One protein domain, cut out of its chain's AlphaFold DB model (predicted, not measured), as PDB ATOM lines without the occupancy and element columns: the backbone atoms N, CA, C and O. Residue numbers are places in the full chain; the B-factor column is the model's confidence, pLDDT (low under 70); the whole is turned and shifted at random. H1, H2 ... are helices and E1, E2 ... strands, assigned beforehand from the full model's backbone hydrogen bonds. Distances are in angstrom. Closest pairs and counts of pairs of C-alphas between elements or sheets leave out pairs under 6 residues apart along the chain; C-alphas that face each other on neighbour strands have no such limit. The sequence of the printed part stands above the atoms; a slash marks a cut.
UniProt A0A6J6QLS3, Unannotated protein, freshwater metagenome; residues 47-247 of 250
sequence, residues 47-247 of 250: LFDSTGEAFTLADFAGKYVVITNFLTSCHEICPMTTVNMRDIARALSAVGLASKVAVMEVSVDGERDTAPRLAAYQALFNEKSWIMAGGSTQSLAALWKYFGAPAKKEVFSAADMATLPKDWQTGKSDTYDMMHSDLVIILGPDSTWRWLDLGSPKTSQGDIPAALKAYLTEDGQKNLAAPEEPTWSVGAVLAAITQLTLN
ATOM      1  N   LEU A  47     188.208 284.817 166.938       98.88
ATOM      2  CA  LEU A  47     188.709 284.794 168.306       98.88
ATOM      3  C   LEU A  47     188.536 286.184 168.932       98.88
ATOM      4  O   LEU A  47     188.179 287.153 168.258       98.88
ATOM      5  N   PHE A  48     188.775 286.281 170.232       98.88
ATOM      6  CA  PHE A  48     188.829 287.556 170.939       98.88
ATOM      7  C   PHE A  48     189.932 287.543 171.992       98.88
ATOM      8  O   PHE A  48     190.287 286.481 172.504       98.88
ATOM      9  N   ASP A  49     190.460 288.714 172.332       98.62
ATOM     10  CA  ASP A  49     191.443 288.865 173.405       98.62
ATOM     11  C   ASP A  49     190.791 289.130 174.779       98.62
ATOM     12  O   ASP A  49     189.569 289.226 174.922       98.62
ATOM     13  N   SER A  50     191.603 289.288 175.826       97.81
ATOM     14  CA  SER A  50     191.115 289.574 177.182       97.81
ATOM     15  C   SER A  50     190.399 290.928 177.329       97.81
ATOM     16  O   SER A  50     189.709 291.148 178.323       97.81
ATOM     17  N   THR A  51     190.502 291.830 176.349       97.69
ATOM     18  CA  THR A  51     189.736 293.087 176.300       97.69
ATOM     19  C   THR A  51     188.390 292.935 175.584       97.69
ATOM     20  O   THR A  51     187.520 293.797 175.719       97.69
ATOM     21  N   GLY A  52     188.188 291.813 174.888       98.06
ATOM     22  CA  GLY A  52     187.036 291.551 174.032       98.06
ATOM     23  C   GLY A  52     187.219 292.056 172.601       98.06
ATOM     24  O   GLY A  52     186.254 292.041 171.836       98.06
ATOM     25  N   GLU A  53     188.424 292.499 172.228       98.44
ATOM     26  CA  GLU A  53     188.739 292.873 170.853       98.44
ATOM     27  C   GLU A  53     188.765 291.612 169.986       98.44
ATOM     28  O   GLU A  53     189.461 290.640 170.290       98.44
ATOM     29  N   ALA A  54     187.956 291.615 168.929       98.62
ATOM     30  CA  ALA A  54     187.864 290.499 168.005       98.62
ATOM     31  C   ALA A  54     189.065 290.484 167.057       98.62
ATOM     32  O   ALA A  54     189.447 291.521 166.516       98.62
ATOM     33  N   PHE A  55     189.608 289.296 166.810       98.81
ATOM     34  CA  PHE A  55     190.690 289.091 165.855       98.81
ATOM     35  C   PHE A  55     190.625 287.689 165.242       98.81
ATOM     36  O   PHE A  55     189.838 286.827 165.641       98.81
ATOM     37  N   THR A  56     191.489 287.460 164.264       98.81
ATOM     38  CA  THR A  56     191.727 286.181 163.602       98.81
ATOM     39  C   THR A  56     193.232 285.914 163.511       98.81
ATOM     40  O   THR A  56     194.053 286.823 163.653       98.81
ATOM     41  N   LEU A  57     193.639 284.671 163.241       98.56
ATOM     42  CA  LEU A  57     195.063 284.380 163.031       98.56
ATOM     43  C   LEU A  57     195.628 285.077 161.779       98.56
ATOM     44  O   LEU A  57     196.831 285.337 161.719       98.56
ATOM     45  N   ALA A  58     194.778 285.424 160.804       98.44
ATOM     46  CA  ALA A  58     195.175 286.193 159.626       98.44
ATOM     47  C   ALA A  58     195.704 287.601 159.971       98.44
ATOM     48  O   ALA A  58     196.590 288.102 159.275       98.44
ATOM     49  N   ASP A  59     195.238 288.208 161.069       98.50
ATOM     50  CA  ASP A  59     195.658 289.550 161.501       98.50
ATOM     51  C   ASP A  59     197.127 289.599 161.967       98.50
ATOM     52  O   ASP A  59     197.730 290.668 162.069       98.50
ATOM     53  N   PHE A  60     197.737 288.433 162.207       98.06
ATOM     54  CA  PHE A  60     199.141 288.293 162.596       98.06
ATOM     55  C   PHE A  60     200.084 288.011 161.417       98.06
ATOM     56  O   PHE A  60     201.274 287.762 161.633       98.06
ATOM     57  N   ALA A  61     199.599 288.083 160.173       96.44
ATOM     58  CA  ALA A  61     200.451 287.990 158.991       96.44
ATOM     59  C   ALA A  61     201.630 288.983 159.069       96.44
ATOM     60  O   ALA A  61     201.497 290.135 159.484       96.44
ATOM     61  N   GLY A  62     202.818 288.522 158.680       97.19
ATOM     62  CA  GLY A  62     204.075 289.262 158.807       97.19
ATOM     63  C   GLY A  62     204.785 289.107 160.159       97.19
ATOM     64  O   GLY A  62     205.907 289.599 160.293       97.19
ATOM     65  N   LYS A  63     204.195 288.403 161.135       97.69
ATOM     66  CA  LYS A  63     204.812 288.099 162.439       97.69
ATOM     67  C   LYS A  63     204.943 286.597 162.655       97.69
ATOM     68  O   LYS A  63     204.132 285.816 162.173       97.69
ATOM     69  N   TYR A  64     205.933 286.196 163.443       98.31
ATOM     70  CA  TYR A  64     205.877 284.874 164.061       98.31
ATOM     71  C   TYR A  64     204.819 284.878 165.164       98.31
ATOM     72  O   TYR A  64     204.638 285.896 165.837       98.31
ATOM     73  N   VAL A  65     204.150 283.749 165.376       98.62
ATOM     74  CA  VAL A  65     203.133 283.610 166.425       98.62
ATOM     75  C   VAL A  65     203.414 282.355 167.236       98.62
ATOM     76  O   VAL A  65     203.370 281.259 166.689       98.62
ATOM     77  N   VAL A  66     203.711 282.513 168.525       98.81
ATOM     78  CA  VAL A  66     203.800 281.407 169.486       98.81
ATOM     79  C   VAL A  66     202.412 281.191 170.077       98.81
ATOM     80  O   VAL A  66     201.846 282.136 170.631       98.81
ATOM     81  N   ILE A  67     201.870 279.979 169.955       98.69
ATOM     82  CA  ILE A  67     200.520 279.630 170.417       98.69
ATOM     83  C   ILE A  67     200.586 278.380 171.291       98.69
ATOM     84  O   ILE A  67     201.253 277.415 170.933       98.69
ATOM     85  N   THR A  68     199.865 278.378 172.405       98.50
ATOM     86  CA  THR A  68     199.589 277.179 173.212       98.50
ATOM     87  C   THR A  68     198.111 277.138 173.586       98.50
ATOM     88  O   THR A  68     197.435 278.175 173.563       98.50
ATOM     89  N   ASN A  69     197.597 275.949 173.881       97.50
ATOM     90  CA  ASN A  69     196.262 275.754 174.424       97.50
ATOM     91  C   ASN A  69     196.268 275.829 175.951       97.50
ATOM     92  O   ASN A  69     197.245 275.470 176.603       97.50
ATOM     93  N   PHE A  70     195.163 276.296 176.525       98.00
ATOM     94  CA  PHE A  70     194.966 276.321 177.972       98.00
ATOM     95  C   PHE A  70     193.473 276.417 178.319       98.00
ATOM     96  O   PHE A  70     192.625 276.597 177.443       98.00
ATOM     97  N   LEU A  71     193.151 276.369 179.608       97.44
ATOM     98  CA  LEU A  71     191.896 276.887 180.145       97.44
ATOM     99  C   LEU A  71     192.125 277.478 181.533       97.44
ATOM    100  O   LEU A  71     192.978 277.013 182.293       97.44
ATOM    101  N   THR A  72     191.343 278.489 181.904       97.69
ATOM    102  CA  THR A  72     191.544 279.146 183.207       97.69
ATOM    103  C   THR A  72     191.053 278.308 184.395       97.69
ATOM    104  O   THR A  72     191.463 278.578 185.518       97.69
ATOM    105  N   SER A  73     190.180 277.314 184.180       95.88
ATOM    106  CA  SER A  73     189.680 276.404 185.234       95.88
ATOM    107  C   SER A  73     190.532 275.142 185.427       95.88
ATOM    108  O   SER A  73     190.110 274.212 186.109       95.88
ATOM    109  N   CYS A  74     191.706 275.054 184.799       94.06
ATOM    110  CA  CYS A  74     192.568 273.885 184.949       94.06
ATOM    111  C   CYS A  74     193.244 273.893 186.328       94.06
ATOM    112  O   CYS A  74     193.940 274.843 186.695       94.06
ATOM    113  N   HIS A  75     193.071 272.797 187.062       91.75
ATOM    114  CA  HIS A  75     193.647 272.574 188.391       91.75
ATOM    115  C   HIS A  75     195.043 271.930 188.351       91.75
ATOM    116  O   HIS A  75     195.527 271.434 189.369       91.75
ATOM    117  N   GLU A  76     195.669 271.880 187.178       92.06
ATOM    118  CA  GLU A  76     196.893 271.125 186.957       92.06
ATOM    119  C   GLU A  76     197.941 271.966 186.220       92.06
ATOM    120  O   GLU A  76     198.604 272.801 186.837       92.06
ATOM    121  N   ILE A  77     198.102 271.780 184.909       92.25
ATOM    122  CA  ILE A  77     199.269 272.294 184.193       92.25
ATOM    123  C   ILE A  77     199.151 273.716 183.641       92.25
ATOM    124  O   ILE A  77     200.167 274.401 183.503       92.25
ATOM    125  N   CYS A  78     197.941 274.221 183.383       95.88
ATOM    126  CA  CYS A  78     197.770 275.530 182.737       95.88
ATOM    127  C   CYS A  78     198.411 276.712 183.496       95.88
ATOM    128  O   CYS A  78     198.967 277.590 182.834       95.88
ATOM    129  N   PRO A  79     198.430 276.774 184.846       96.38
ATOM    130  CA  PRO A  79     199.160 277.829 185.555       96.38
ATOM    131  C   PRO A  79     200.654 277.901 185.202       96.38
ATOM    132  O   PRO A  79     201.229 278.990 185.166       96.38
ATOM    133  N   MET A  80     201.283 276.759 184.913       96.19
ATOM    134  CA  MET A  80     202.683 276.675 184.489       96.19
ATOM    135  C   MET A  80     202.865 277.052 183.021       96.19
ATOM    136  O   MET A  80     203.831 277.746 182.694       96.19
ATOM    137  N   THR A  81     201.919 276.666 182.159       96.69
ATOM    138  CA  THR A  81     201.849 277.127 180.762       96.69
ATOM    139  C   THR A  81     201.862 278.656 180.709       96.69
ATOM    140  O   THR A  81     202.754 279.238 180.088       96.69
ATOM    141  N   THR A  82     201.005 279.306 181.502       97.44
ATOM    142  CA  THR A  82     200.919 280.773 181.570       97.44
ATOM    143  C   THR A  82     202.186 281.443 182.090       97.44
ATOM    144  O   THR A  82     202.590 282.492 181.577       97.44
ATOM    145  N   VAL A  83     202.889 280.832 183.051       96.44
ATOM    146  CA  VAL A  83     204.219 281.314 183.460       96.44
ATOM    147  C   VAL A  83     205.213 281.257 182.303       96.44
ATOM    148  O   VAL A  83     205.912 282.244 182.058       96.44
ATOM    149  N   ASN A  84     205.256 280.145 181.568       97.44
ATOM    150  CA  ASN A  84     206.156 280.001 180.429       97.44
ATOM    151  C   ASN A  84     205.860 281.031 179.335       97.44
ATOM    152  O   ASN A  84     206.789 281.654 178.825       97.44
ATOM    153  N   MET A  85     204.591 281.262 179.000       98.00
ATOM    154  CA  MET A  85     204.215 282.196 177.934       98.00
ATOM    155  C   MET A  85     204.498 283.652 178.303       98.00
ATOM    156  O   MET A  85     205.027 284.404 177.477       98.00
ATOM    157  N   ARG A  86     204.283 284.034 179.568       96.38
ATOM    158  CA  ARG A  86     204.766 285.315 180.107       96.38
ATOM    159  C   ARG A  86     206.279 285.458 179.940       96.38
ATOM    160  O   ARG A  86     206.757 286.496 179.479       96.38
ATOM    161  N   ASP A  87     207.041 284.441 180.332       96.62
ATOM    162  CA  ASP A  87     208.504 284.502 180.329       96.62
ATOM    163  C   ASP A  87     209.079 284.506 178.900       96.62
ATOM    164  O   ASP A  87     210.032 285.241 178.629       96.62
ATOM    165  N   ILE A  88     208.448 283.792 177.960       97.44
ATOM    166  CA  ILE A  88     208.741 283.875 176.521       97.44
ATOM    167  C   ILE A  88     208.523 285.309 176.023       97.44
ATOM    168  O   ILE A  88     209.423 285.887 175.408       97.44
ATOM    169  N   ALA A  89     207.369 285.915 176.320       97.31
ATOM    170  CA  ALA A  89     207.068 287.284 175.905       97.31
ATOM    171  C   ALA A  89     208.068 288.303 176.483       97.31
ATOM    172  O   ALA A  89     208.578 289.159 175.751       97.31
ATOM    173  N   ARG A  90     208.423 288.174 177.769       95.75
ATOM    174  CA  ARG A  90     209.462 288.994 178.418       95.75
ATOM    175  C   ARG A  90     210.812 288.862 177.726       95.75
ATOM    176  O   ARG A  90     211.437 289.876 177.415       95.75
ATOM    177  N   ALA A  91     211.259 287.632 177.480       96.25
ATOM    178  CA  ALA A  91     212.551 287.367 176.857       96.25
ATOM    179  C   ALA A  91     212.624 287.960 175.444       96.25
ATOM    180  O   ALA A  91     213.592 288.644 175.114       96.25
ATOM    181  N   LEU A  92     211.572 287.778 174.638       96.50
ATOM    182  CA  LEU A  92     211.474 288.353 173.293       96.50
ATOM    183  C   LEU A  92     211.459 289.886 173.320       96.50
ATOM    184  O   LEU A  92     212.111 290.525 172.491       96.50
ATOM    185  N   SER A  93     210.762 290.493 174.284       96.00
ATOM    186  CA  SER A  93     210.772 291.945 174.470       96.00
ATOM    187  C   SER A  93     212.158 292.465 174.852       96.00
ATOM    188  O   SER A  93     212.607 293.462 174.289       96.00
ATOM    189  N   ALA A  94     212.863 291.779 175.756       96.19
ATOM    190  CA  ALA A  94     214.197 292.174 176.210       96.19
ATOM    191  C   ALA A  94     215.237 292.206 175.075       96.19
ATOM    192  O   ALA A  94     216.183 292.988 175.133       96.19
ATOM    193  N   VAL A  95     215.040 291.403 174.022       95.31
ATOM    194  CA  VAL A  95     215.906 291.373 172.828       95.31
ATOM    195  C   VAL A  95     215.337 292.155 171.633       95.31
ATOM    196  O   VAL A  95     215.847 292.045 170.520       95.31
ATOM    197  N   GLY A  96     214.283 292.953 171.835       94.38
ATOM    198  CA  GLY A  96     213.717 293.827 170.801       94.38
ATOM    199  C   GLY A  96     212.901 293.111 169.717       94.38
ATOM    200  O   GLY A  96     212.740 293.643 168.618       94.38
ATOM    201  N   LEU A  97     212.377 291.914 170.000       95.38
ATOM    202  CA  LEU A  97     211.582 291.115 169.058       95.38
ATOM    203  C   LEU A  97     210.063 291.191 169.284       95.38
ATOM    204  O   LEU A  97     209.318 290.611 168.497       95.38
ATOM    205  N   ALA A  98     209.586 291.951 170.274       92.75
ATOM    206  CA  ALA A  98     208.154 292.072 170.590       92.75
ATOM    207  C   ALA A  98     207.274 292.568 169.419       92.75
ATOM    208  O   ALA A  98     206.089 292.260 169.362       92.75
ATOM    209  N   SER A  99     207.828 293.314 168.456       94.44
ATOM    210  CA  SER A  99     207.083 293.746 167.259       94.44
ATOM    211  C   SER A  99     207.034 292.694 166.144       94.44
ATOM    212  O   SER A  99     206.194 292.795 165.250       94.44
ATOM    213  N   LYS A 100     207.921 291.691 166.190       96.00
ATOM    214  CA  LYS A 100     208.078 290.639 165.171       96.00
ATOM    215  C   LYS A 100     207.489 289.297 165.593       96.00
ATOM    216  O   LYS A 100     207.261 288.450 164.734       96.00
ATOM    217  N   VAL A 101     207.281 289.098 166.893       98.06
ATOM    218  CA  VAL A 101     206.775 287.852 167.464       98.06
ATOM    219  C   VAL A 101     205.604 288.168 168.385       98.06
ATOM    220  O   VAL A 101     205.761 288.908 169.353       98.06
ATOM    221  N   ALA A 102     204.439 287.610 168.078       98.19
ATOM    222  CA  ALA A 102     203.297 287.584 168.976       98.19
ATOM    223  C   ALA A 102     203.342 286.309 169.826       98.19
ATOM    224  O   ALA A 102     203.695 285.239 169.335       98.19
ATOM    225  N   VAL A 103     202.979 286.430 171.098       98.69
ATOM    226  CA  VAL A 103     202.888 285.313 172.041       98.69
ATOM    227  C   VAL A 103     201.458 285.276 172.547       98.69
ATOM    228  O   VAL A 103     200.966 286.298 173.031       98.69
ATOM    229  N   MET A 104     200.782 284.139 172.396       98.19
ATOM    230  CA  MET A 104     199.389 284.001 172.797       98.19
ATOM    231  C   MET A 104     199.060 282.625 173.366       98.19
ATOM    232  O   MET A 104     199.570 281.606 172.911       98.19
ATOM    233  N   GLU A 105     198.163 282.605 174.340       97.62
ATOM    234  CA  GLU A 105     197.508 281.388 174.817       97.62
ATOM    235  C   GLU A 105     196.057 281.452 174.368       97.62
ATOM    236  O   GLU A 105     195.394 282.472 174.576       97.62
ATOM    237  N   VAL A 106     195.564 280.394 173.731       98.75
ATOM    238  CA  VAL A 106     194.193 280.337 173.223       98.75
ATOM    239  C   VAL A 106     193.417 279.301 174.042       98.75
ATOM    240  O   VAL A 106     193.900 278.200 174.296       98.75
ATOM    241  N   SER A 107     192.229 279.663 174.522       98.81
ATOM    242  CA  SER A 107     191.449 278.777 175.385       98.81
ATOM    243  C   SER A 107     190.917 277.564 174.614       98.81
ATOM    244  O   SER A 107     190.703 277.622 173.401       98.81
ATOM    245  N   VAL A 108     190.666 276.458 175.306       98.31
ATOM    246  CA  VAL A 108     189.857 275.330 174.811       98.31
ATOM    247  C   VAL A 108     188.392 275.391 175.273       98.31
ATOM    248  O   VAL A 108     187.559 274.636 174.775       98.31
ATOM    249  N   ASP A 109     188.065 276.276 176.220       98.38
ATOM    250  CA  ASP A 109     186.783 276.326 176.924       98.38
ATOM    251  C   ASP A 109     185.980 277.584 176.568       98.38
ATOM    252  O   ASP A 109     185.988 278.595 177.270       98.38
ATOM    253  N   GLY A 110     185.223 277.496 175.475       98.06
ATOM    254  CA  GLY A 110     184.387 278.603 175.001       98.06
ATOM    255  C   GLY A 110     183.168 278.922 175.876       98.06
ATOM    256  O   GLY A 110     182.492 279.916 175.617       98.06
ATOM    257  N   GLU A 111     182.853 278.097 176.883       97.62
ATOM    258  CA  GLU A 111     181.721 278.324 177.791       97.62
ATOM    259  C   GLU A 111     182.139 279.141 179.025       97.62
ATOM    260  O   GLU A 111     181.402 280.044 179.434       97.62
ATOM    261  N   ARG A 112     183.309 278.850 179.615       97.69
ATOM    262  CA  ARG A 112     183.808 279.553 180.813       97.69
ATOM    263  C   ARG A 112     184.724 280.729 180.477       97.69
ATOM    264  O   ARG A 112     184.567 281.794 181.084       97.69
ATOM    265  N   ASP A 113     185.636 280.591 179.513       98.44
ATOM    266  CA  ASP A 113     186.721 281.553 179.264       98.44
ATOM    267  C   ASP A 113     186.285 282.758 178.417       98.44
ATOM    268  O   ASP A 113     186.718 282.998 177.291       98.44
ATOM    269  N   THR A 114     185.412 283.565 179.014       98.56
ATOM    270  CA  THR A 114     184.989 284.870 178.493       98.56
ATOM    271  C   THR A 114     186.088 285.929 178.642       98.56
ATOM    272  O   THR A 114     186.932 285.828 179.532       98.56
ATOM    273  N   ALA A 115     186.045 287.004 177.845       98.50
ATOM    274  CA  ALA A 115     187.032 288.089 177.929       98.50
ATOM    275  C   ALA A 115     187.240 288.638 179.365       98.50
ATOM    276  O   ALA A 115     188.389 288.707 179.805       98.50
ATOM    277  N   PRO A 116     186.191 288.912 180.177       98.50
ATOM    278  CA  PRO A 116     186.382 289.325 181.570       98.50
ATOM    279  C   PRO A 116     187.093 288.286 182.447       98.50
ATOM    280  O   PRO A 116     187.868 288.655 183.331       98.50
ATOM    281  N   ARG A 117     186.848 286.988 182.222       98.31
ATOM    282  CA  ARG A 117     187.530 285.907 182.948       98.31
ATOM    283  C   ARG A 117     188.993 285.800 182.539       98.31
ATOM    284  O   ARG A 117     189.848 285.731 183.418       98.31
ATOM    285  N   LEU A 118     189.282 285.889 181.240       98.62
ATOM    286  CA  LEU A 118     190.648 285.948 180.718       98.62
ATOM    287  C   LEU A 118     191.421 287.136 181.301       98.62
ATOM    288  O   LEU A 118     192.534 286.965 181.787       98.62
ATOM    289  N   ALA A 119     190.813 288.325 181.337       98.19
ATOM    290  CA  ALA A 119     191.425 289.510 181.938       98.19
ATOM    291  C   ALA A 119     191.711 289.332 183.436       98.19
ATOM    292  O   ALA A 119     192.773 289.734 183.915       98.19
ATOM    293  N   ALA A 120     190.775 288.729 184.176       97.75
ATOM    294  CA  ALA A 120     190.947 288.449 185.599       97.75
ATOM    295  C   ALA A 120     192.055 287.415 185.851       97.75
ATOM    296  O   ALA A 120     192.857 287.603 186.764       97.75
ATOM    297  N   TYR A 121     192.138 286.369 185.026       97.81
ATOM    298  CA  TYR A 121     193.182 285.353 185.133       97.81
ATOM    299  C   TYR A 121     194.557 285.947 184.812       97.81
ATOM    300  O   TYR A 121     195.494 285.787 185.590       97.81
ATOM    301  N   GLN A 122     194.659 286.732 183.734       96.75
ATOM    302  CA  GLN A 122     195.887 287.435 183.357       96.75
ATOM    303  C   GLN A 122     196.411 288.331 184.490       96.75
ATOM    304  O   GLN A 122     197.614 288.385 184.752       96.75
ATOM    305  N   ALA A 123     195.506 289.006 185.207       96.25
ATOM    306  CA  ALA A 123     195.862 289.885 186.316       96.25
ATOM    307  C   ALA A 123     196.561 289.157 187.480       96.25
ATOM    308  O   ALA A 123     197.374 289.778 188.161       96.25
ATOM    309  N   LEU A 124     196.331 287.850 187.676       95.75
ATOM    310  CA  LEU A 124     197.004 287.058 188.719       95.75
ATOM    311  C   LEU A 124     198.528 286.997 188.530       95.75
ATOM    312  O   LEU A 124     199.266 286.797 189.495       95.75
ATOM    313  N   PHE A 125     199.005 287.202 187.303       94.25
ATOM    314  CA  PHE A 125     200.424 287.176 186.947       94.25
ATOM    315  C   PHE A 125     201.078 288.565 186.983       94.25
ATOM    316  O   PHE A 125     202.285 288.667 186.756       94.25
ATOM    317  N   ASN A 126     200.307 289.619 187.289       91.50
ATOM    318  CA  ASN A 126     200.746 291.019 187.341       91.50
ATOM    319  C   ASN A 126     201.430 291.515 186.053       91.50
ATOM    320  O   ASN A 126     202.335 292.348 186.105       91.50
ATOM    321  N   GLU A 127     201.013 291.013 184.889       88.62
ATOM    322  CA  GLU A 127     201.588 291.399 183.604       88.62
ATOM    323  C   GLU A 127     200.628 291.159 182.436       88.62
ATOM    324  O   GLU A 127     199.710 290.352 182.531       88.62
ATOM    325  N   LYS A 128     200.843 291.885 181.334       90.00
ATOM    326  CA  LYS A 128     200.041 291.821 180.104       90.00
ATOM    327  C   LYS A 128     200.910 291.755 178.840       90.00
ATOM    328  O   LYS A 128     200.573 292.346 177.822       90.00
ATOM    329  N   SER A 129     202.080 291.121 178.929       91.00
ATOM    330  CA  SER A 129     203.075 291.078 177.845       91.00
ATOM    331  C   SER A 129     202.740 290.071 176.738       91.00
ATOM    332  O   SER A 129     203.350 290.124 175.672       91.00
ATOM    333  N   TRP A 130     201.765 289.187 176.965       96.88
ATOM    334  CA  TRP A 130     201.254 288.215 175.997       96.88
ATOM    335  C   TRP A 130     199.731 288.332 175.868       96.88
ATOM    336  O   TRP A 130     199.063 288.966 176.689       96.88
ATOM    337  N   ILE A 131     199.183 287.721 174.823       98.31
ATOM    338  CA  ILE A 131     197.751 287.733 174.528       98.31
ATOM    339  C   ILE A 131     197.101 286.513 175.183       98.31
ATOM    340  O   ILE A 131     197.541 285.385 174.980       98.31
ATOM    341  N   MET A 132     196.029 286.730 175.938       98.31
ATOM    342  CA  MET A 132     195.124 285.657 176.344       98.31
ATOM    343  C   MET A 132     193.890 285.724 175.465       98.31
ATOM    344  O   MET A 132     193.254 286.777 175.391       98.31
ATOM    345  N   ALA A 133     193.575 284.624 174.797       98.75
ATOM    346  CA  ALA A 133     192.553 284.589 173.773       98.75
ATOM    347  C   ALA A 133     191.486 283.535 174.060       98.75
ATOM    348  O   ALA A 133     191.766 282.448 174.563       98.75
ATOM    349  N   GLY A 134     190.253 283.869 173.699       98.75
ATOM    350  CA  GLY A 134     189.105 282.975 173.721       98.75
ATOM    351  C   GLY A 134     188.409 282.938 172.366       98.75
ATOM    352  O   GLY A 134     188.836 283.557 171.389       98.75
ATOM    353  N   GLY A 135     187.314 282.193 172.303       98.62
ATOM    354  CA  GLY A 135     186.493 282.059 171.110       98.62
ATOM    355  C   GLY A 135     185.200 281.321 171.424       98.62
ATOM    356  O   GLY A 135     185.005 280.818 172.529       98.62
ATOM    357  N   SER A 136     184.304 281.241 170.442       98.62
ATOM    358  CA  SER A 136     183.127 280.379 170.574       98.62
ATOM    359  C   SER A 136     183.544 278.907 170.676       98.62
ATOM    360  O   SER A 136     184.566 278.517 170.106       98.62
ATOM    361  N   THR A 137     182.726 278.058 171.307       98.31
ATOM    362  CA  THR A 137     182.960 276.602 171.349       98.31
ATOM    363  C   THR A 137     183.217 276.018 169.957       98.31
ATOM    364  O   THR A 137     184.067 275.147 169.799       98.31
ATOM    365  N   GLN A 138     182.536 276.529 168.924       98.38
ATOM    366  CA  GLN A 138     182.737 276.095 167.542       98.38
ATOM    367  C   GLN A 138     184.095 276.540 166.980       98.38
ATOM    368  O   GLN A 138     184.784 275.727 166.363       98.38
ATOM    369  N   SER A 139     184.483 277.802 167.198       98.62
ATOM    370  CA  SER A 139     185.777 278.334 166.750       98.62
ATOM    371  C   SER A 139     186.932 277.561 167.378       98.62
ATOM    372  O   SER A 139     187.826 277.103 166.672       98.62
ATOM    373  N   LEU A 140     186.887 277.372 168.701       98.69
ATOM    374  CA  LEU A 140     187.939 276.690 169.451       98.69
ATOM    375  C   LEU A 140     188.013 275.203 169.084       98.69
ATOM    376  O   LEU A 140     189.103 274.683 168.865       98.69
ATOM    377  N   ALA A 141     186.869 274.530 168.919       97.94
ATOM    378  CA  ALA A 141     186.849 273.141 168.466       97.94
ATOM    379  C   ALA A 141     187.464 272.975 167.067       97.94
ATOM    380  O   ALA A 141     188.198 272.016 166.835       97.94
ATOM    381  N   ALA A 142     187.193 273.898 166.137       98.12
ATOM    382  CA  ALA A 142     187.785 273.868 164.801       98.12
ATOM    383  C   ALA A 142     189.301 274.120 164.844       98.12
ATOM    384  O   ALA A 142     190.059 273.369 164.227       98.12
ATOM    385  N   LEU A 143     189.734 275.124 165.614       98.31
ATOM    386  CA  LEU A 143     191.140 275.491 165.779       98.31
ATOM    387  C   LEU A 143     191.961 274.324 166.334       98.31
ATOM    388  O   LEU A 143     192.950 273.903 165.737       98.31
ATOM    389  N   TRP A 144     191.525 273.766 167.461       97.19
ATOM    390  CA  TRP A 144     192.283 272.729 168.150       97.19
ATOM    391  C   TRP A 144     192.204 271.373 167.469       97.19
ATOM    392  O   TRP A 144     193.159 270.604 167.522       97.19
ATOM    393  N   LYS A 145     191.121 271.098 166.736       95.31
ATOM    394  CA  LYS A 145     191.080 269.946 165.835       95.31
ATOM    395  C   LYS A 145     192.141 270.051 164.739       95.31
ATOM    396  O   LYS A 145     192.758 269.034 164.434       95.31
ATOM    397  N   TYR A 146     192.350 271.234 164.155       95.50
ATOM    398  CA  TYR A 146     193.366 271.427 163.115       95.50
ATOM    399  C   TYR A 146     194.778 271.170 163.651       95.50
ATOM    400  O   TYR A 146     195.523 270.397 163.060       95.50
ATOM    401  N   PHE A 147     195.111 271.732 164.815       94.75
ATOM    402  CA  PHE A 147     196.418 271.508 165.440       94.75
ATOM    403  C   PHE A 147     196.572 270.141 166.113       94.75
ATOM    404  O   PHE A 147     197.617 269.883 166.693       94.75
ATOM    405  N   GLY A 148     195.567 269.261 166.025       92.12
ATOM    406  CA  GLY A 148     195.634 267.896 166.542       92.12
ATOM    407  C   GLY A 148     195.490 267.766 168.060       92.12
ATOM    408  O   GLY A 148     195.900 266.749 168.602       92.12
ATOM    409  N   ALA A 149     194.898 268.754 168.735       93.25
ATOM    410  CA  ALA A 149     194.607 268.739 170.173       93.25
ATOM    411  C   ALA A 149     193.108 268.975 170.470       93.25
ATOM    412  O   ALA A 149     192.767 269.872 171.242       93.25
ATOM    413  N   PRO A 150     192.169 268.227 169.853       93.19
ATOM    414  CA  PRO A 150     190.743 268.451 170.071       93.19
ATOM    415  C   PRO A 150     190.380 268.317 171.557       93.19
ATOM    416  O   PRO A 150     190.736 267.335 172.204       93.19
ATOM    417  N   ALA A 151     189.619 269.282 172.071       93.31
ATOM    418  CA  ALA A 151     189.163 269.263 173.453       93.31
ATOM    419  C   ALA A 151     187.839 268.497 173.601       93.31
ATOM    420  O   ALA A 151     186.909 268.662 172.804       93.31
ATOM    421  N   LYS A 152     187.733 267.678 174.649       92.88
ATOM    422  CA  LYS A 152     186.540 266.902 174.996       92.88
ATOM    423  C   LYS A 152     186.037 267.320 176.372       92.88
ATOM    424  O   LYS A 152     186.751 267.207 177.358       92.88
ATOM    425  N   LYS A 153     184.770 267.726 176.439       94.19
ATOM    426  CA  LYS A 153     184.097 268.005 177.709       94.19
ATOM    427  C   LYS A 153     183.892 266.711 178.498       94.19
ATOM    428  O   LYS A 153     183.224 265.801 178.002       94.19
ATOM    429  N   GLU A 154     184.414 266.655 179.716       92.69
ATOM    430  CA  GLU A 154     184.213 265.555 180.662       92.69
ATOM    431  C   GLU A 154     183.478 266.097 181.890       92.69
ATOM    432  O   GLU A 154     183.955 267.002 182.569       92.69
ATOM    433  N   VAL A 155     182.269 265.596 182.148       94.12
ATOM    434  CA  VAL A 155     181.433 266.074 183.258       94.12
ATOM    435  C   VAL A 155     181.875 265.400 184.549       94.12
ATOM    436  O   VAL A 155     181.933 264.173 184.621       94.12
ATOM    437  N   PHE A 156     182.119 266.202 185.579       92.25
ATOM    438  CA  PHE A 156     182.526 265.715 186.887       92.25
ATOM    439  C   PHE A 156     181.401 264.960 187.589       92.25
ATOM    440  O   PHE A 156     180.233 265.367 187.590       92.25
ATOM    441  N   SER A 157     181.762 263.855 188.239       92.56
ATOM    442  CA  SER A 157     180.858 263.148 189.132       92.56
ATOM    443  C   SER A 157     180.620 263.948 190.419       92.56
ATOM    444  O   SER A 157     181.340 264.891 190.753       92.56
ATOM    445  N   ALA A 158     179.614 263.549 191.200       92.69
ATOM    446  CA  ALA A 158     179.393 264.140 192.520       92.69
ATOM    447  C   ALA A 158     180.591 263.942 193.470       92.69
ATOM    448  O   ALA A 158     180.808 264.776 194.347       92.69
ATOM    449  N   ALA A 159     181.353 262.857 193.294       91.12
ATOM    450  CA  ALA A 159     182.557 262.599 194.072       91.12
ATOM    451  C   ALA A 159     183.678 263.576 193.689       91.12
ATOM    452  O   ALA A 159     184.270 264.182 194.578       91.12
ATOM    453  N   ASP A 160     183.891 263.804 192.390       89.38
ATOM    454  CA  ASP A 160     184.901 264.748 191.892       89.38
ATOM    455  C   ASP A 160     184.595 266.174 192.365       89.38
ATOM    456  O   ASP A 160     185.442 266.848 192.939       89.38
ATOM    457  N   MET A 161     183.342 266.625 192.239       91.06
ATOM    458  CA  MET A 161     182.933 267.968 192.687       91.06
ATOM    459  C   MET A 161     183.085 268.199 194.202       91.06
ATOM    460  O   MET A 161     183.067 269.355 194.654       91.06
ATOM    461  N   ALA A 162     183.172 267.121 194.990       90.25
ATOM    462  CA  ALA A 162     183.375 267.169 196.433       90.25
ATOM    463  C   ALA A 162     184.858 267.262 196.826       90.25
ATOM    464  O   ALA A 162     185.149 267.790 197.900       90.25
ATOM    465  N   THR A 163     185.773 266.774 195.986       89.69
ATOM    466  CA  THR A 163     187.219 266.737 196.261       89.69
ATOM    467  C   THR A 163     188.003 267.804 195.507       89.69
ATOM    468  O   THR A 163     189.015 268.278 196.020       89.69
ATOM    469  N   LEU A 164     187.541 268.205 194.322       91.12
ATOM    470  CA  LEU A 164     188.219 269.204 193.509       91.12
ATOM    471  C   LEU A 164     188.175 270.598 194.161       91.12
ATOM    472  O   LEU A 164     187.176 270.957 194.809       91.12
ATOM    473  N   PRO A 165     189.237 271.403 193.969       92.25
ATOM    474  CA  PRO A 165     189.255 272.803 194.362       92.25
ATOM    475  C   PRO A 165     188.044 273.563 193.809       92.25
ATOM    476  O   PRO A 165     187.473 273.230 192.772       92.25
ATOM    477  N   LYS A 166     187.616 274.597 194.537       93.12
ATOM    478  CA  LYS A 166     186.586 275.510 194.034       93.12
ATOM    479  C   LYS A 166     187.214 276.469 193.038       93.12
ATOM    480  O   LYS A 166     188.323 276.936 193.282       93.12
ATOM    481  N   ASP A 167     186.466 276.798 191.990       94.19
ATOM    482  CA  ASP A 167     186.854 277.733 190.940       94.19
ATOM    483  C   ASP A 167     187.491 278.998 191.532       94.19
ATOM    484  O   ASP A 167     186.897 279.670 192.382       94.19
ATOM    485  N   TRP A 168     188.695 279.327 191.064       94.69
ATOM    486  CA  TRP A 168     189.526 280.404 191.613       94.69
ATOM    487  C   TRP A 168     188.862 281.787 191.543       94.69
ATOM    488  O   TRP A 168     189.214 282.677 192.318       94.69
ATOM    489  N   GLN A 169     187.910 281.985 190.622       94.62
ATOM    490  CA  GLN A 169     187.239 283.267 190.410       94.62
ATOM    491  C   GLN A 169     185.909 283.367 191.169       94.62
ATOM    492  O   GLN A 169     185.592 284.409 191.742       94.62
ATOM    493  N   THR A 170     185.098 282.311 191.135       94.56
ATOM    494  CA  THR A 170     183.710 282.315 191.621       94.56
ATOM    495  C   THR A 170     183.530 281.624 192.971       94.56
ATOM    496  O   THR A 170     182.491 281.811 193.607       94.56
ATOM    497  N   GLY A 171     184.495 280.807 193.403       93.94
ATOM    498  CA  GLY A 171     184.416 280.002 194.624       93.94
ATOM    499  C   GLY A 171     183.388 278.864 194.569       93.94
ATOM    500  O   GLY A 171     183.078 278.268 195.603       93.94
ATOM    501  N   LYS A 172     182.835 278.552 193.391       94.06
ATOM    502  CA  LYS A 172     181.874 277.454 193.186       94.06
ATOM    503  C   LYS A 172     182.591 276.179 192.741       94.06
ATOM    504  O   LYS A 172     183.718 276.236 192.272       94.06
ATOM    505  N   SER A 173     181.947 275.020 192.893       93.81
ATOM    506  CA  SER A 173     182.454 273.798 192.254       93.81
ATOM    507  C   SER A 173     182.380 273.951 190.742       93.81
ATOM    508  O   SER A 173     181.314 274.288 190.223       93.81
ATOM    509  N   ASP A 174     183.472 273.632 190.056       92.56
ATOM    510  CA  ASP A 174     183.410 273.310 188.637       92.56
ATOM    511  C   ASP A 174     182.581 272.039 188.427       92.56
ATOM    512  O   ASP A 174     182.518 271.164 189.290       92.56
ATOM    513  N   THR A 175     181.913 271.950 187.278       94.62
ATOM    514  CA  THR A 175     181.045 270.811 186.930       94.62
ATOM    515  C   THR A 175     181.610 269.950 185.805       94.62
ATOM    516  O   THR A 175     181.033 268.917 185.480       94.62
ATOM    517  N   TYR A 176     182.683 270.398 185.157       94.94
ATOM    518  CA  TYR A 176     183.325 269.688 184.059       94.94
ATOM    519  C   TYR A 176     184.773 270.151 183.870       94.94
ATOM    520  O   TYR A 176     185.144 271.252 184.298       94.94
ATOM    521  N   ASP A 177     185.531 269.337 183.145       93.12
ATOM    522  CA  ASP A 177     186.800 269.711 182.533       93.12
ATOM    523  C   ASP A 177     186.736 269.642 181.001       93.12
ATOM    524  O   ASP A 177     185.820 269.049 180.420       93.12
ATOM    525  N   MET A 178     187.715 270.258 180.347       94.62
ATOM    526  CA  MET A 178     187.966 270.148 178.917       94.62
ATOM    527  C   MET A 178     189.260 269.359 178.710       94.62
ATOM    528  O   MET A 178     190.341 269.927 178.672       94.62
ATOM    529  N   MET A 179     189.145 268.043 178.543       90.62
ATOM    530  CA  MET A 179     190.286 267.156 178.308       90.62
ATOM    531  C   MET A 179     190.912 267.443 176.938       90.62
ATOM    532  O   MET A 179     190.203 267.405 175.931       90.62
ATOM    533  N   HIS A 180     192.222 267.679 176.872       91.25
ATOM    534  CA  HIS A 180     192.975 267.910 175.633       91.25
ATOM    535  C   HIS A 180     194.433 267.469 175.785       91.25
ATOM    536  O   HIS A 180     194.922 267.326 176.898       91.25
ATOM    537  N   SER A 181     195.130 267.280 174.666       90.38
ATOM    538  CA  SER A 181     196.593 267.166 174.668       90.38
ATOM    539  C   SER A 181     197.234 268.539 174.798       90.38
ATOM    540  O   SER A 181     196.682 269.521 174.303       90.38
ATOM    541  N   ASP A 182     198.420 268.603 175.387       91.19
ATOM    542  CA  ASP A 182     199.154 269.855 175.565       91.19
ATOM    543  C   ASP A 182     200.185 270.053 174.474       91.19
ATOM    544  O   ASP A 182     200.947 269.141 174.126       91.19
ATOM    545  N   LEU A 183     200.193 271.258 173.915       94.69
ATOM    546  CA  LEU A 183     201.113 271.607 172.854       94.69
ATOM    547  C   LEU A 183     201.511 273.074 172.892       94.69
ATOM    548  O   LEU A 183     200.802 273.948 173.395       94.69
ATOM    549  N   VAL A 184     202.644 273.355 172.269       97.81
ATOM    550  CA  VAL A 184     203.043 274.705 171.890       97.81
ATOM    551  C   VAL A 184     203.500 274.681 170.438       97.81
ATOM    552  O   VAL A 184     204.221 273.786 170.000       97.81
ATOM    553  N   ILE A 185     203.054 275.664 169.667       97.94
ATOM    554  CA  ILE A 185     203.349 275.780 168.244       97.94
ATOM    555  C   ILE A 185     203.928 277.145 167.908       97.94
ATOM    556  O   ILE A 185     203.703 278.135 168.608       97.94
ATOM    557  N   ILE A 186     204.641 277.202 166.785       98.50
ATOM    558  CA  ILE A 186     205.078 278.455 166.171       98.50
ATOM    559  C   ILE A 186     204.544 278.525 164.746       98.50
ATOM    560  O   ILE A 186     204.828 277.653 163.919       98.50
ATOM    561  N   LEU A 187     203.825 279.602 164.448       98.19
ATOM    562  CA  LEU A 187     203.478 280.010 163.093       98.19
ATOM    563  C   LEU A 187     204.516 281.004 162.563       98.19
ATOM    564  O   LEU A 187     205.039 281.838 163.304       98.19
ATOM    565  N   GLY A 188     204.824 280.903 161.274       97.50
ATOM    566  CA  GLY A 188     205.673 281.836 160.544       97.50
ATOM    567  C   GLY A 188     204.918 283.084 160.070       97.50
ATOM    568  O   GLY A 188     203.686 283.098 160.060       97.50
ATOM    569  N   PRO A 189     205.647 284.117 159.602       97.06
ATOM    570  CA  PRO A 189     205.068 285.369 159.097       97.06
ATOM    571  C   PRO A 189     204.180 285.188 157.865       97.06
ATOM    572  O   PRO A 189     203.379 286.056 157.536       97.06
ATOM    573  N   ASP A 190     204.312 284.069 157.172       96.12
ATOM    574  CA  ASP A 190     203.478 283.678 156.052       96.12
ATOM    575  C   ASP A 190     202.313 282.772 156.479       96.12
ATOM    576  O   ASP A 190     201.705 282.159 155.616       96.12
ATOM    577  N   SER A 191     201.984 282.649 157.767       96.81
ATOM    578  CA  SER A 191     200.925 281.751 158.253       96.81
ATOM    579  C   SER A 191     201.192 280.265 157.971       96.81
ATOM    580  O   SER A 191     200.267 279.476 157.779       96.81
ATOM    581  N   THR A 192     202.460 279.868 157.923       96.19
ATOM    582  CA  THR A 192     202.868 278.459 157.864       96.19
ATOM    583  C   THR A 192     203.135 277.951 159.280       96.19
ATOM    584  O   THR A 192     203.752 278.652 160.072       96.19
ATOM    585  N   TRP A 193     202.696 276.748 159.633       96.25
ATOM    586  CA  TRP A 193     203.068 276.058 160.863       96.25
ATOM    587  C   TRP A 193     204.515 275.576 160.760       96.25
ATOM    588  O   TRP A 193     204.861 274.771 159.892       96.25
ATOM    589  N   ARG A 194     205.382 276.129 161.613       96.62
ATOM    590  CA  ARG A 194     206.838 275.977 161.519       96.62
ATOM    591  C   ARG A 194     207.446 275.123 162.608       96.62
ATOM    592  O   ARG A 194     208.543 274.615 162.402       96.62
ATOM    593  N   TRP A 195     206.790 274.991 163.753       97.31
ATOM    594  CA  TRP A 195     207.307 274.203 164.864       97.31
ATOM    595  C   TRP A 195     206.178 273.742 165.785       97.31
ATOM    596  O   TRP A 195     205.191 274.462 165.950       97.31
ATOM    597  N   LEU A 196     206.339 272.557 166.363       96.00
ATOM    598  CA  LEU A 196     205.459 271.944 167.355       96.00
ATOM    599  C   LEU A 196     206.313 271.290 168.438       96.00
ATOM    600  O   LEU A 196     207.264 270.576 168.120       96.00
ATOM    601  N   ASP A 197     205.912 271.454 169.688       95.56
ATOM    602  CA  ASP A 197     206.360 270.627 170.803       95.56
ATOM    603  C   ASP A 197     205.166 270.216 171.662       95.56
ATOM    604  O   ASP A 197     204.104 270.844 171.602       95.56
ATOM    605  N   LEU A 198     205.329 269.124 172.403       92.25
ATOM    606  CA  LEU A 198     204.237 268.424 173.075       92.25
ATOM    607  C   LEU A 198     204.502 268.246 174.567       92.25
ATOM    608  O   LEU A 198     205.646 268.148 175.008       92.25
ATOM    609  N   GLY A 199     203.406 268.113 175.306       90.50
ATOM    610  CA  GLY A 199     203.392 267.689 176.697       90.50
ATOM    611  C   GLY A 199     203.507 268.834 177.699       90.50
ATOM    612  O   GLY A 199     203.119 269.971 177.419       90.50
ATOM    613  N   SER A 200     203.998 268.519 178.894       91.50
ATOM    614  CA  SER A 200     203.839 269.390 180.057       91.50
ATOM    615  C   SER A 200     204.772 270.608 180.015       91.50
ATOM    616  O   SER A 200     205.945 270.500 179.632       91.50
ATOM    617  N   PRO A 201     204.305 271.787 180.465       93.75
ATOM    618  CA  PRO A 201     205.137 272.978 180.576       93.75
ATOM    619  C   PRO A 201     206.192 272.814 181.676       93.75
ATOM    620  O   PRO A 201     205.895 272.818 182.872       93.75
ATOM    621  N   LYS A 202     207.467 272.779 181.295       93.62
ATOM    622  CA  LYS A 202     208.575 272.851 182.251       93.62
ATOM    623  C   LYS A 202     208.904 274.304 182.566       93.62
ATOM    624  O   LYS A 202     209.506 275.005 181.748       93.62
ATOM    625  N   THR A 203     208.505 274.758 183.752       90.31
ATOM    626  CA  THR A 203     208.801 276.125 184.201       90.31
ATOM    627  C   THR A 203     210.275 276.303 184.554       90.31
ATOM    628  O   THR A 203     210.943 275.389 185.034       90.31
ATOM    629  N   SER A 204     210.800 277.508 184.324       79.56
ATOM    630  CA  SER A 204     212.218 277.812 184.585       79.56
ATOM    631  C   SER A 204     212.528 278.001 186.077       79.56
ATOM    632  O   SER A 204     213.670 277.822 186.488       79.56
ATOM    633  N   GLN A 205     211.529 278.401 186.871       77.25
ATOM    634  CA  GLN A 205     211.681 278.767 188.289       77.25
ATOM    635  C   GLN A 205     210.794 277.941 189.236       77.25
ATOM    636  O   GLN A 205     210.917 278.093 190.447       77.25
ATOM    637  N   GLY A 206     209.899 277.085 188.723       77.81
ATOM    638  CA  GLY A 206     209.022 276.258 189.565       77.81
ATOM    639  C   GLY A 206     207.973 277.040 190.361       77.81
ATOM    640  O   GLY A 206     207.475 276.526 191.360       77.81
ATOM    641  N   ASP A 207     207.662 278.282 189.975       84.81
ATOM    642  CA  ASP A 207     206.763 279.150 190.741       84.81
ATOM    643  C   ASP A 207     205.619 279.699 189.891       84.81
ATOM    644  O   ASP A 207     205.801 280.047 188.723       84.81
ATOM    645  N   ILE A 208     204.444 279.794 190.511       92.94
ATOM    646  CA  ILE A 208     203.185 280.284 189.935       92.94
ATOM    647  C   ILE A 208     202.503 281.211 190.957       92.94
ATOM    648  O   ILE A 208     202.796 281.118 192.153       92.94
ATOM    649  N   PRO A 209     201.573 282.097 190.547       93.12
ATOM    650  CA  PRO A 209     200.856 282.957 191.486       93.12
ATOM    651  C   PRO A 209     200.257 282.176 192.663       93.12
ATOM    652  O   PRO A 209     199.637 281.133 192.467       93.12
ATOM    653  N   ALA A 210     200.385 282.701 193.886       91.62
ATOM    654  CA  ALA A 210     199.967 282.000 195.105       91.62
ATOM    655  C   ALA A 210     198.492 281.555 195.085       91.62
ATOM    656  O   ALA A 210     198.171 280.473 195.573       91.62
ATOM    657  N   ALA A 211     197.610 282.359 194.480       89.44
ATOM    658  CA  ALA A 211     196.205 282.007 194.289       89.44
ATOM    659  C   ALA A 211     196.036 280.746 193.423       89.44
ATOM    660  O   ALA A 211     195.261 279.866 193.777       89.44
ATOM    661  N   LEU A 212     196.808 280.627 192.338       93.69
ATOM    662  CA  LEU A 212     196.788 279.454 191.463       93.69
ATOM    663  C   LEU A 212     197.484 278.260 192.108       93.69
ATOM    664  O   LEU A 212     197.001 277.144 191.988       93.69
ATOM    665  N   LYS A 213     198.546 278.487 192.888       93.00
ATOM    666  CA  LYS A 213     199.172 277.424 193.683       93.00
ATOM    667  C   LYS A 213     198.201 276.804 194.681       93.00
ATOM    668  O   LYS A 213     198.218 275.594 194.848       93.00
ATOM    669  N   ALA A 214     197.347 277.599 195.321       90.81
ATOM    670  CA  ALA A 214     196.305 277.086 196.211       90.81
ATOM    671  C   ALA A 214     195.142 276.402 195.463       90.81
ATOM    672  O   ALA A 214     194.374 275.668 196.079       90.81
ATOM    673  N   TYR A 215     195.015 276.650 194.157       92.75
ATOM    674  CA  TYR A 215     193.982 276.097 193.282       92.75
ATOM    675  C   TYR A 215     194.389 274.764 192.628       92.75
ATOM    676  O   TYR A 215     193.538 274.086 192.064       92.75
ATOM    677  N   LEU A 216     195.662 274.362 192.708       93.50
ATOM    678  CA  LEU A 216     196.119 273.093 192.142       93.50
ATOM    679  C   LEU A 216     195.590 271.879 192.920       93.50
ATOM    680  O   LEU A 216     195.552 271.891 194.155       93.50
ATOM    681  N   THR A 217     195.273 270.797 192.203       93.12
ATOM    682  CA  THR A 217     195.133 269.458 192.799       93.12
ATOM    683  C   THR A 217     196.488 268.917 193.264       93.12
ATOM    684  O   THR A 217     197.540 269.503 193.004       93.12
ATOM    685  N   GLU A 218     196.489 267.760 193.933       91.19
ATOM    686  CA  GLU A 218     197.733 267.055 194.268       91.19
ATOM    687  C   GLU A 218     198.580 266.744 193.027       91.19
ATOM    688  O   GLU A 218     199.798 266.903 193.075       91.19
ATOM    689  N   ASP A 219     197.953 266.357 191.915       89.69
ATOM    690  CA  ASP A 219     198.664 266.079 190.664       89.69
ATOM    691  C   ASP A 219     199.189 267.362 190.021       89.69
ATOM    692  O   ASP A 219     200.344 267.402 189.602       89.69
ATOM    693  N   GLY A 220     198.447 268.472 190.115       91.88
ATOM    694  CA  GLY A 220     198.961 269.791 189.748       91.88
ATOM    695  C   GLY A 220     200.215 270.177 190.534       91.88
ATOM    696  O   GLY A 220     201.191 270.659 189.958       91.88
ATOM    697  N   GLN A 221     200.237 269.927 191.848       92.62
ATOM    698  CA  GLN A 221     201.422 270.185 192.677       92.62
ATOM    699  C   GLN A 221     202.601 269.275 192.309       92.62
ATOM    700  O   GLN A 221     203.748 269.727 192.328       92.62
ATOM    701  N   LYS A 222     202.341 268.001 191.977       91.88
ATOM    702  CA  LYS A 222     203.381 267.076 191.503       91.88
ATOM    703  C   LYS A 222     203.962 267.560 190.180       91.88
ATOM    704  O   LYS A 222     205.179 267.687 190.099       91.88
ATOM    705  N   ASN A 223     203.115 267.920 189.217       90.31
ATOM    706  CA  ASN A 223     203.533 268.461 187.926       90.31
ATOM    707  C   ASN A 223     204.315 269.780 188.071       90.31
ATOM    708  O   ASN A 223     205.302 269.991 187.369       90.31
ATOM    709  N   LEU A 224     203.963 270.631 189.044       92.00
ATOM    710  CA  LEU A 224     204.740 271.833 189.377       92.00
ATOM    711  C   LEU A 224     206.150 271.530 189.887       92.00
ATOM    712  O   LEU A 224     207.088 272.264 189.570       92.00
ATOM    713  N   ALA A 225     206.316 270.465 190.668       91.00
ATOM    714  CA  ALA A 225     207.618 270.062 191.190       91.00
ATOM    715  C   ALA A 225     208.454 269.271 190.166       91.00
ATOM    716  O   ALA A 225     209.672 269.444 190.090       91.00
ATOM    717  N   ALA A 226     207.804 268.389 189.412       90.75
ATOM    718  CA  ALA A 226     208.401 267.481 188.447       90.75
ATOM    719  C   ALA A 226     207.379 267.207 187.326       90.75
ATOM    720  O   ALA A 226     206.550 266.310 187.483       90.75
ATOM    721  N   PRO A 227     207.412 267.977 186.225       88.81
ATOM    722  CA  PRO A 227     206.436 267.842 185.149       88.81
ATOM    723  C   PRO A 227     206.544 266.478 184.462       88.81
ATOM    724  O   PRO A 227     207.649 265.968 184.255       88.81
ATOM    725  N   GLU A 228     205.397 265.904 184.102       86.94
ATOM    726  CA  GLU A 228     205.323 264.648 183.355       86.94
ATOM    727  C   GLU A 228     205.901 264.792 181.944       86.94
ATOM    728  O   GLU A 228     205.648 265.781 181.256       86.94
ATOM    729  N   GLU A 229     206.669 263.789 181.509       87.31
ATOM    730  CA  GLU A 229     207.263 263.753 180.170       87.31
ATOM    731  C   GLU A 229     206.263 263.230 179.117       87.31
ATOM    732  O   GLU A 229     205.503 262.303 179.407       87.31
ATOM    733  N   PRO A 230     206.310 263.728 177.864       89.81
ATOM    734  CA  PRO A 230     207.270 264.706 177.345       89.81
ATOM    735  C   PRO A 230     207.035 266.124 177.886       89.81
ATOM    736  O   PRO A 230     205.926 266.463 178.283       89.81
ATOM    737  N   THR A 231     208.082 266.948 177.899       92.25
ATOM    738  CA  THR A 231     208.015 268.344 178.350       92.25
ATOM    739  C   THR A 231     208.534 269.327 177.305       92.25
ATOM    740  O   THR A 231     209.505 269.053 176.598       92.25
ATOM    741  N   TRP A 232     207.956 270.530 177.286       95.25
ATOM    742  CA  TRP A 232     208.484 271.680 176.545       95.25
ATOM    743  C   TRP A 232     208.919 272.791 177.507       95.25
ATOM    744  O   TRP A 232     208.488 272.864 178.659       95.25
ATOM    745  N   SER A 233     209.802 273.684 177.053       96.38
ATOM    746  CA  SER A 233     210.356 274.753 177.896       96.38
ATOM    747  C   SER A 233     210.456 276.091 177.173       96.38
ATOM    748  O   SER A 233     210.535 276.151 175.945       96.38
ATOM    749  N   VAL A 234     210.559 277.176 177.947       97.00
ATOM    750  CA  VAL A 234     210.872 278.523 177.433       97.00
ATOM    751  C   VAL A 234     212.121 278.499 176.541       97.00
ATOM    752  O   VAL A 234     212.136 279.106 175.473       97.00
ATOM    753  N   GLY A 235     213.159 277.758 176.945       96.81
ATOM    754  CA  GLY A 235     214.399 277.631 176.178       96.81
ATOM    755  C   GLY A 235     214.199 276.979 174.808       96.81
ATOM    756  O   GLY A 235     214.749 277.472 173.824       96.81
ATOM    757  N   ALA A 236     213.375 275.928 174.730       96.94
ATOM    758  CA  ALA A 236     213.049 275.247 173.475       96.94
ATOM    759  C   ALA A 236     212.348 276.195 172.489       96.94
ATOM    760  O   ALA A 236     212.777 276.333 171.341       96.94
ATOM    761  N   VAL A 237     211.340 276.936 172.967       97.81
ATOM    762  CA  VAL A 237     210.593 277.908 172.153       97.81
ATOM    763  C   VAL A 237     211.505 279.034 171.654       97.81
ATOM    764  O   VAL A 237     211.501 279.365 170.466       97.81
ATOM    765  N   LEU A 238     212.331 279.615 172.532       97.19
ATOM    766  CA  LEU A 238     213.259 280.687 172.153       97.19
ATOM    767  C   LEU A 238     214.335 280.203 171.169       97.19
ATOM    768  O   LEU A 238     214.692 280.940 170.243       97.19
ATOM    769  N   ALA A 239     214.829 278.972 171.325       96.12
ATOM    770  CA  ALA A 239     215.762 278.361 170.382       96.12
ATOM    771  C   ALA A 239     215.111 278.159 169.004       96.12
ATOM    772  O   ALA A 239     215.709 278.525 167.989       96.12
ATOM    773  N   ALA A 240     213.869 277.665 168.963       96.69
ATOM    774  CA  ALA A 240     213.115 277.494 167.726       96.69
ATOM    775  C   ALA A 240     212.862 278.837 167.014       96.69
ATOM    776  O   ALA A 240     213.152 278.955 165.823       96.69
ATOM    777  N   ILE A 241     212.422 279.880 167.732       95.62
ATOM    778  CA  ILE A 241     212.265 281.239 167.176       95.62
ATOM    779  C   ILE A 241     213.597 281.780 166.645       95.62
ATOM    780  O   ILE A 241     213.654 282.320 165.539       95.62
ATOM    781  N   THR A 242     214.685 281.620 167.398       93.38
ATOM    782  CA  THR A 242     216.019 282.076 166.974       93.38
ATOM    783  C   THR A 242     216.446 281.384 165.682       93.38
ATOM    784  O   THR A 242     216.888 282.033 164.736       93.38
ATOM    785  N   GLN A 243     216.254 280.069 165.590       92.56
ATOM    786  CA  GLN A 243     216.589 279.320 164.387       92.56
ATOM    787  C   GLN A 243     215.718 279.733 163.195       92.56
ATOM    788  O   GLN A 243     216.251 279.949 162.109       92.56
ATOM    789  N   LEU A 244     214.408 279.902 163.392       92.25
ATOM    790  CA  LEU A 244     213.480 280.310 162.334       92.25
ATOM    791  C   LEU A 244     213.737 281.731 161.822       92.25
ATOM    792  O   LEU A 244     213.498 281.996 160.645       92.25
ATOM    793  N   THR A 245     214.209 282.632 162.687       86.38
ATOM    794  CA  THR A 245     214.507 284.030 162.333       86.38
ATOM    795  C   THR A 245     215.876 284.201 161.674       86.38
ATOM    796  O   THR A 245     216.012 285.045 160.790       86.38
ATOM    797  N   LEU A 246     216.882 283.410 162.066       81.75
ATOM    798  CA  LEU A 246     218.224 283.446 161.468       81.75
ATOM    799  C   LEU A 246     218.321 282.625 160.178       81.75
ATOM    800  O   LEU A 246     219.006 283.028 159.242       81.75
ATOM    801  N   ASN A 247     217.627 281.488 160.126       71.75
ATOM    802  CA  ASN A 247     217.644 280.547 159.015       71.75
ATOM    803  C   ASN A 247     216.200 280.233 158.605       71.75
ATOM    804  O   ASN A 247     215.670 279.188 158.996       71.75
TER     805      ASN A 247
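What this domain is: This is residues 47 to 247 of the 250 residues of the protein "Unannotated protein" of freshwater metagenome (UniProt A0A6J6QLS3). A strongly twisted sheet of six strands forms the core, with the long helices H2 and H8 over one face, H4 over the opposite face, and H3 packed on E4. At one end of the longest axis a small ribbon of E5 and E6 leads to the short helix H5; the pair E9 and E10 and the helices H6 and H7 gather round the first residues of H2. The printed part has 201 residues with eight named helices and ten named strands, along the chain E1 H1 E2 H2 E3 H3 E4 H4 E5 H5 E6 E7 E8 E9 H6 H7 E10 H8. The large sheet is mixed, in order E1 E4 E3 E2 E7 E8, and the class is mixed, helices and strands. The whole is compact, radius of gyration of the C-alphas 16.2 A, with spans of 53 by 34 by 29 A.

Where its parts are: Find C-alpha 47 at (188.709, 284.794, 168.306), where E1, residues 47 to 49, begins. In the order of the large sheet, look next for E4 at residues 131 to 135, E3 at 101 to 107, 19.5 A long, E2 at 64 to 70, 19.6 A, E7 at 183 to 187, and E8 at 192 to 198, 18.3 A. H2, residues 78 to 94, runs 24.3 A from C-alpha 78 at (197.770, 275.530, 182.737); H8, residues 234 to 246, is 18.3 A long and ends with C-alpha 246 at (218.224, 283.446, 161.468). The others are H1 57 to 60, H3 115 to 123, H4 137 to 146, E5 152 to 155, H5 160 to 163, E6 176 to 179, E9 200 to 202, H6 210 to 215, H7 218 to 225 and E10 231 to 233.

How they stand to each other: E3 is parallel to E2, N 66 and O 102 being 2.8 A apart, and to E4, N 107 and O 133 2.8 A. E1 and E4 are antiparallel, N 134 and O 48 2.9 A; so are E2 and E7, N 185 and O 67 2.8 A, and the hairpin E7 and E8, N 186 and O 195 2.9 A. E2, H2, E3 and E3, H3, E4 are strand-helix-strand units, parallel neighbours joined through a helix, with right-handed crossovers; E9, H6, H7, E10 is a third unit. H2, over E3 and E2 at a height of 9.1 A, and H8, over E7, are on the same face; H4 is on the opposite face. H8 touches H2 with residues 234 to 238 alone, C-alphas of Asn 84 and Val 234 closest at 5.8 A, at a steep tilt of 41 degrees. H3 is over E4 at a height of 8.9 A, and H1 only grazes the sheet. H6 is close to H2 but not clearly touching, C-alphas of Pro 79 and Leu 212 closest at 6.6 A; the same holds for H7, Met 80 and Leu 224 at 7.2 A. E9 and E10 are parallel, N 202 and O 232 2.8 A; E5 and E6 are antiparallel, N 152 and O 179 2.8 A. H5 is not on the large sheet. Every O i to N i+4 pair is within hydrogen-bond range in H2, H3, H4, H6, H7 and H8; H1 and H5 are too short for one.

The domain as a whole: Look for the two C-alphas farthest apart at Ala 158 and Asn 247, 53.4 A. The printed part has no cut, and H5 to E6, with 12 residues between them, is the long link. The mean pLDDT of the printed part is 94.7, and no printed residue is under 70.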